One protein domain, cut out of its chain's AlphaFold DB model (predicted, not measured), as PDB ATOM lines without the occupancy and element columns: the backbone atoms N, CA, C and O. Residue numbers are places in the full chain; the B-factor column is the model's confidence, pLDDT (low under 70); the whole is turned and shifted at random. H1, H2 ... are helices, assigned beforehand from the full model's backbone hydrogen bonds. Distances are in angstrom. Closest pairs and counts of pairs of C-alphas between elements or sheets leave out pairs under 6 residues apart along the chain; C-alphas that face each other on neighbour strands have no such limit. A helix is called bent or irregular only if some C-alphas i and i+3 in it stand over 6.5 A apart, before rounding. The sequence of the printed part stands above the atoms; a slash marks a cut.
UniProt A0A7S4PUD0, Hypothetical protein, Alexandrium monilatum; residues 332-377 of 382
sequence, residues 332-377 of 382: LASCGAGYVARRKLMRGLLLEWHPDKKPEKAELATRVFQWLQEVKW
ATOM      1  N   LEU A 332       3.198 -80.504 -10.719       87.31
ATOM      2  CA  LEU A 332       3.652 -80.866  -9.372       87.31
ATOM      3  C   LEU A 332       2.675 -80.382  -8.290       87.31
ATOM      4  O   LEU A 332       2.404 -81.142  -7.363       87.31
ATOM      5  N   ALA A 333       2.109 -79.182  -8.430       85.88
ATOM      6  CA  ALA A 333       1.112 -78.618  -7.518       85.88
ATOM      7  C   ALA A 333      -0.226 -79.379  -7.578       85.88
ATOM      8  O   ALA A 333      -0.832 -79.655  -6.544       85.88
ATOM      9  N   SER A 334      -0.655 -79.804  -8.772       87.44
ATOM     10  CA  SER A 334      -1.876 -80.604  -8.960       87.44
ATOM     11  C   SER A 334      -1.777 -82.037  -8.417       87.44
ATOM     12  O   SER A 334      -2.796 -82.700  -8.227       87.44
ATOM     13  N   CYS A 335      -0.561 -82.532  -8.151       81.44
ATOM     14  CA  CYS A 335      -0.312 -83.917  -7.739       81.44
ATOM     15  C   CYS A 335      -0.744 -84.211  -6.283       81.44
ATOM     16  O   CYS A 335      -0.672 -85.356  -5.834       81.44
ATOM     17  N   GLY A 336      -1.237 -83.200  -5.557       68.38
ATOM     18  CA  GLY A 336      -1.638 -83.302  -4.154       68.38
ATOM     19  C   GLY A 336      -0.444 -83.439  -3.202       68.38
ATOM     20  O   GLY A 336       0.697 -83.629  -3.619       68.38
ATOM     21  N   ALA A 337      -0.695 -83.364  -1.891       68.94
ATOM     22  CA  ALA A 337       0.350 -83.426  -0.856       68.94
ATOM     23  C   ALA A 337       0.978 -84.829  -0.662       68.94
ATOM     24  O   ALA A 337       1.813 -85.026   0.216       68.94
ATOM     25  N   GLY A 338       0.586 -85.827  -1.463       69.00
ATOM     26  CA  GLY A 338       1.068 -87.200  -1.329       69.00
ATOM     27  C   GLY A 338       2.498 -87.373  -1.848       69.00
ATOM     28  O   GLY A 338       2.728 -87.356  -3.060       69.00
ATOM     29  N   TYR A 339       3.452 -87.629  -0.946       74.44
ATOM     30  CA  TYR A 339       4.871 -87.856  -1.267       74.44
ATOM     31  C   TYR A 339       5.082 -88.912  -2.369       74.44
ATOM     32  O   TYR A 339       5.843 -88.695  -3.315       74.44
ATOM     33  N   VAL A 340       4.354 -90.034  -2.303       72.81
ATOM     34  CA  VAL A 340       4.461 -91.146  -3.268       72.81
ATOM     35  C   VAL A 340       4.022 -90.723  -4.674       72.81
ATOM     36  O   VAL A 340       4.712 -91.013  -5.658       72.81
ATOM     37  N   ALA A 341       2.908 -89.992  -4.787       75.62
ATOM     38  CA  ALA A 341       2.410 -89.478  -6.063       75.62
ATOM     39  C   ALA A 341       3.392 -88.458  -6.664       75.62
ATOM     40  O   ALA A 341       3.772 -88.579  -7.833       75.62
ATOM     41  N   ARG A 342       3.910 -87.543  -5.832       83.75
ATOM     42  CA  ARG A 342       4.907 -86.539  -6.225       83.75
ATOM     43  C   ARG A 342       6.221 -87.177  -6.691       83.75
ATOM     44  O   ARG A 342       6.744 -86.797  -7.739       83.75
ATOM     45  N   ARG A 343       6.733 -88.199  -5.990       82.31
ATOM     46  CA  ARG A 343       7.960 -88.939  -6.367       82.31
ATOM     47  C   ARG A 343       7.781 -89.715  -7.676       82.31
ATOM     48  O   ARG A 343       8.692 -89.719  -8.508       82.31
ATOM     49  N   LYS A 344       6.614 -90.331  -7.901       86.00
ATOM     50  CA  LYS A 344       6.281 -91.014  -9.167       86.00
ATOM     51  C   LYS A 344       6.213 -90.029 -10.338       86.00
ATOM     52  O   LYS A 344       6.802 -90.301 -11.385       86.00
ATOM     53  N   LEU A 345       5.567 -88.878 -10.147       88.56
ATOM     54  CA  LEU A 345       5.503 -87.810 -11.146       88.56
ATOM     55  C   LEU A 345       6.901 -87.254 -11.465       88.56
ATOM     56  O   LEU A 345       7.252 -87.132 -12.635       88.56
ATOM     57  N   MET A 346       7.731 -87.019 -10.444       88.81
ATOM     58  CA  MET A 346       9.106 -86.528 -10.600       88.81
ATOM     59  C   MET A 346       9.983 -87.494 -11.414       88.81
ATOM     60  O   MET A 346      10.710 -87.072 -12.311       88.81
ATOM     61  N   ARG A 347       9.887 -88.808 -11.161       88.62
ATOM     62  CA  ARG A 347      10.582 -89.826 -11.973       88.62
ATOM     63  C   ARG A 347      10.100 -89.822 -13.428       88.62
ATOM     64  O   ARG A 347      10.919 -89.941 -14.333       88.62
ATOM     65  N   GLY A 348       8.795 -89.655 -13.652       90.94
ATOM     66  CA  GLY A 348       8.221 -89.526 -14.993       90.94
ATOM     67  C   GLY A 348       8.758 -88.307 -15.745       90.94
ATOM     68  O   GLY A 348       9.186 -88.439 -16.887       90.94
ATOM     69  N   LEU A 349       8.815 -87.150 -15.081       93.31
ATOM     70  CA  LEU A 349       9.341 -85.904 -15.646       93.31
ATOM     71  C   LEU A 349      10.835 -85.996 -15.983       93.31
ATOM     72  O   LEU A 349      11.236 -85.566 -17.059       93.31
ATOM     73  N   LEU A 350      11.649 -86.620 -15.122       92.12
ATOM     74  CA  LEU A 350      13.073 -86.854 -15.401       92.12
ATOM     75  C   LEU A 350      13.287 -87.745 -16.635       92.12
ATOM     76  O   LEU A 350      14.211 -87.513 -17.408       92.12
ATOM     77  N   LEU A 351      12.431 -88.747 -16.843       92.44
ATOM     78  CA  LEU A 351      12.486 -89.601 -18.034       92.44
ATOM     79  C   LEU A 351      11.962 -88.892 -19.291       92.44
ATOM     80  O   LEU A 351      12.460 -89.151 -20.386       92.44
ATOM     81  N   GLU A 352      10.956 -88.028 -19.147       93.12
ATOM     82  CA  GLU A 352      10.360 -87.249 -20.238       93.12
ATOM     83  C   GLU A 352      11.324 -86.175 -20.768       93.12
ATOM     84  O   GLU A 352      11.404 -85.949 -21.976       93.12
ATOM     85  N   TRP A 353      12.068 -85.536 -19.863       94.12
ATOM     86  CA  TRP A 353      13.006 -84.452 -20.159       94.12
ATOM     87  C   TRP A 353      14.469 -84.903 -20.218       94.12
ATOM     88  O   TRP A 353      15.368 -84.070 -20.204       94.12
ATOM     89  N   HIS A 354      14.732 -86.208 -20.328       93.12
ATOM     90  CA  HIS A 354      16.093 -86.700 -20.534       93.12
ATOM     91  C   HIS A 354      16.653 -86.199 -21.885       93.12
ATOM     92  O   HIS A 354      15.932 -86.279 -22.888       93.12
ATOM     93  N   PRO A 355      17.923 -85.746 -21.961       89.94
ATOM     94  CA  PRO A 355      18.522 -85.215 -23.193       89.94
ATOM     95  C   PRO A 355      18.383 -86.157 -24.400       89.94
ATOM     96  O   PRO A 355      18.055 -85.720 -25.501       89.94
ATOM     97  N   ASP A 356      18.515 -87.466 -24.169       90.00
ATOM     98  CA  ASP A 356      18.415 -88.494 -25.215       90.00
ATOM     99  C   ASP A 356      17.004 -88.661 -25.808       90.00
ATOM    100  O   ASP A 356      16.855 -89.190 -26.908       90.00
ATOM    101  N   LYS A 357      15.948 -88.239 -25.100       89.25
ATOM    102  CA  LYS A 357      14.554 -88.420 -25.547       89.25
ATOM    103  C   LYS A 357      14.012 -87.260 -26.377       89.25
ATOM    104  O   LYS A 357      13.001 -87.434 -27.054       89.25
ATOM    105  N   LYS A 358      14.662 -86.094 -26.339       88.94
ATOM    106  CA  LYS A 358      14.265 -84.897 -27.096       88.94
ATOM    107  C   LYS A 358      15.480 -84.295 -27.820       88.94
ATOM    108  O   LYS A 358      15.892 -83.188 -27.472       88.94
ATOM    109  N   PRO A 359      16.037 -84.976 -28.842       86.62
ATOM    110  CA  PRO A 359      17.240 -84.508 -29.537       86.62
ATOM    111  C   PRO A 359      17.036 -83.156 -30.236       86.62
ATOM    112  O   PRO A 359      17.960 -82.352 -30.293       86.62
ATOM    113  N   GLU A 360      15.815 -82.854 -30.695       89.00
ATOM    114  CA  GLU A 360      15.477 -81.572 -31.337       89.00
ATOM    115  C   GLU A 360      15.486 -80.378 -30.370       89.00
ATOM    116  O   GLU A 360      15.595 -79.232 -30.794       89.00
ATOM    117  N   LYS A 361      15.379 -80.640 -29.061       90.94
ATOM    118  CA  LYS A 361      15.381 -79.631 -27.993       90.94
ATOM    119  C   LYS A 361      16.374 -80.005 -26.893       90.94
ATOM    120  O   LYS A 361      16.083 -79.835 -25.710       90.94
ATOM    121  N   ALA A 362      17.534 -80.543 -27.277       88.19
ATOM    122  CA  ALA A 362      18.505 -81.117 -26.347       88.19
ATOM    123  C   ALA A 362      18.984 -80.114 -25.282       88.19
ATOM    124  O   ALA A 362      19.109 -80.467 -24.110       88.19
ATOM    125  N   GLU A 363      19.191 -78.848 -25.657       89.00
ATOM    126  CA  GLU A 363      19.609 -77.791 -24.724       89.00
ATOM    127  C   GLU A 363      18.516 -77.460 -23.697       89.00
ATOM    128  O   GLU A 363      18.784 -77.414 -22.494       89.00
ATOM    129  N   LEU A 364      17.267 -77.312 -24.151       91.31
ATOM    130  CA  LEU A 364      16.108 -77.073 -23.288       91.31
ATOM    131  C   LEU A 364      15.873 -78.260 -22.347       91.31
ATOM    132  O   LEU A 364      15.696 -78.073 -21.147       91.31
ATOM    133  N   ALA A 365      15.926 -79.485 -22.876       91.62
ATOM    134  CA  ALA A 365      15.760 -80.704 -22.096       91.62
ATOM    135  C   ALA A 365      16.846 -80.851 -21.030       91.62
ATOM    136  O   ALA A 365      16.535 -81.158 -19.885       91.62
ATOM    137  N   THR A 366      18.097 -80.528 -21.362       94.12
ATOM    138  CA  THR A 366      19.204 -80.537 -20.397       94.12
ATOM    139  C   THR A 366      18.976 -79.536 -19.265       94.12
ATOM    140  O   THR A 366      19.150 -79.892 -18.101       94.12
ATOM    141  N   ARG A 367      18.531 -78.310 -19.576       92.06
ATOM    142  CA  ARG A 367      18.237 -77.281 -18.560       92.06
ATOM    143  C   ARG A 367      17.068 -77.677 -17.655       92.06
ATOM    144  O   ARG A 367      17.180 -77.579 -16.437       92.06
ATOM    145  N   VAL A 368      15.979 -78.184 -18.231       93.00
ATOM    146  CA  VAL A 368      14.816 -78.674 -17.469       93.00
ATOM    147  C   VAL A 368      15.194 -79.882 -16.608       93.00
ATOM    148  O   VAL A 368      14.787 -79.969 -15.455       93.00
ATOM    149  N   PHE A 369      16.008 -80.800 -17.131       92.56
ATOM    150  CA  PHE A 369      16.487 -81.966 -16.392       92.56
ATOM    151  C   PHE A 369      17.384 -81.574 -15.214       92.56
ATOM    152  O   PHE A 369      17.220 -82.118 -14.123       92.56
ATOM    153  N   GLN A 370      18.288 -80.609 -15.402       90.94
ATOM    154  CA  GLN A 370      19.106 -80.050 -14.320       90.94
ATOM    155  C   GLN A 370      18.231 -79.402 -13.242       90.94
ATOM    156  O   GLN A 370      18.373 -79.737 -12.068       90.94
ATOM    157  N   TRP A 371      17.259 -78.577 -13.637       93.12
ATOM    158  CA  TRP A 371      16.305 -77.972 -12.706       93.12
ATOM    159  C   TRP A 371      15.484 -79.027 -11.942       93.12
ATOM    160  O   TRP A 371      15.373 -78.969 -10.721       93.12
ATOM    161  N   LEU A 372      14.984 -80.067 -12.622       91.00
ATOM    162  CA  LEU A 372      14.267 -81.178 -11.980       91.00
ATOM    163  C   LEU A 372      15.145 -81.926 -10.968       91.00
ATOM    164  O   LEU A 372      14.648 -82.362  -9.930       91.00
ATOM    165  N   GLN A 373      16.444 -82.081 -11.240       85.31
ATOM    166  CA  GLN A 373      17.381 -82.671 -10.282       85.31
ATOM    167  C   GLN A 373      17.624 -81.779  -9.060       85.31
ATOM    168  O   GLN A 373      17.836 -82.313  -7.972       85.31
ATOM    169  N   GLU A 374      17.563 -80.454  -9.212       83.75
ATOM    170  CA  GLU A 374      17.657 -79.503  -8.100       83.75
ATOM    171  C   GLU A 374      16.384 -79.500  -7.243       83.75
ATOM    172  O   GLU A 374      16.469 -79.583  -6.018       83.75
ATOM    173  N   VAL A 375      15.206 -79.494  -7.876       82.31
ATOM    174  CA  VAL A 375      13.894 -79.466  -7.202       82.31
ATOM    175  C   VAL A 375      13.536 -80.798  -6.545       82.31
ATOM    176  O   VAL A 375      12.876 -80.808  -5.509       82.31
ATOM    177  N   LYS A 376      14.007 -81.934  -7.080       73.06
ATOM    178  CA  LYS A 376      13.795 -83.279  -6.500       73.06
ATOM    179  C   LYS A 376      14.166 -83.367  -5.012       73.06
ATOM    180  O   LYS A 376      13.616 -84.217  -4.315       73.06
ATOM    181  N   TRP A 377      15.080 -82.517  -4.547       56.94
ATOM    182  CA  TRP A 377      15.593 -82.515  -3.176       56.94
ATOM    183  C   TRP A 377      15.177 -81.289  -2.357       56.94
ATOM    184  O   TRP A 377      15.609 -81.157  -1.217       56.94
TER     185      TRP A 377
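Overview. This is residues 332 to 377 of the 382 residues of the protein "Hypothetical protein" of Alexandrium monilatum (UniProt A0A7S4PUD0). A short first stretch, residues 332 to 338, leads into a helical hairpin: H1 runs along the rod, the chain turns at residues 353 to 358, and H2 folds back in the opposite direction. The printed part has 46 residues with two named helices, H1 then H2, and no named strand; its class is all helix. It is only just compact, close to loose, with a radius of gyration of the C-alphas of 11.3 A and spans of 34 by 16 by 13 A.

Arrangement. H1, residues 339 to 352, and H2, residues 359 to 375, form a helical hairpin, running opposite ways at a shallow tilt of 25 degrees. They touch through residues 346 to 350 and 369 to 373 alone; the closest C-alphas, of Leu 350 and Phe 369, are 6.0 A apart. H2 has a kink of 41 degrees near residue 366 and is irregular: C-alphas 360 and 363 are 8.7 A apart. In H1 every O i to N i+4 pair is within hydrogen-bond range; in H2, 11 of 13 are.

Along the chain. H1 measures 19.8 A from C-alpha 339 at (4.871, -87.856, -1.267) to C-alpha 352. H2 measures 23.1 A and ends with C-alpha 375 at (13.894, -79.466, -7.202).

Size, cuts and confidence. The C-alphas farthest apart, of Ala 337 and Glu 360, are 34.1 A apart. The printed part has no cut, and the H1 to H2 link is short. The pLDDT is under 70 at residues 336 to 338 and 377.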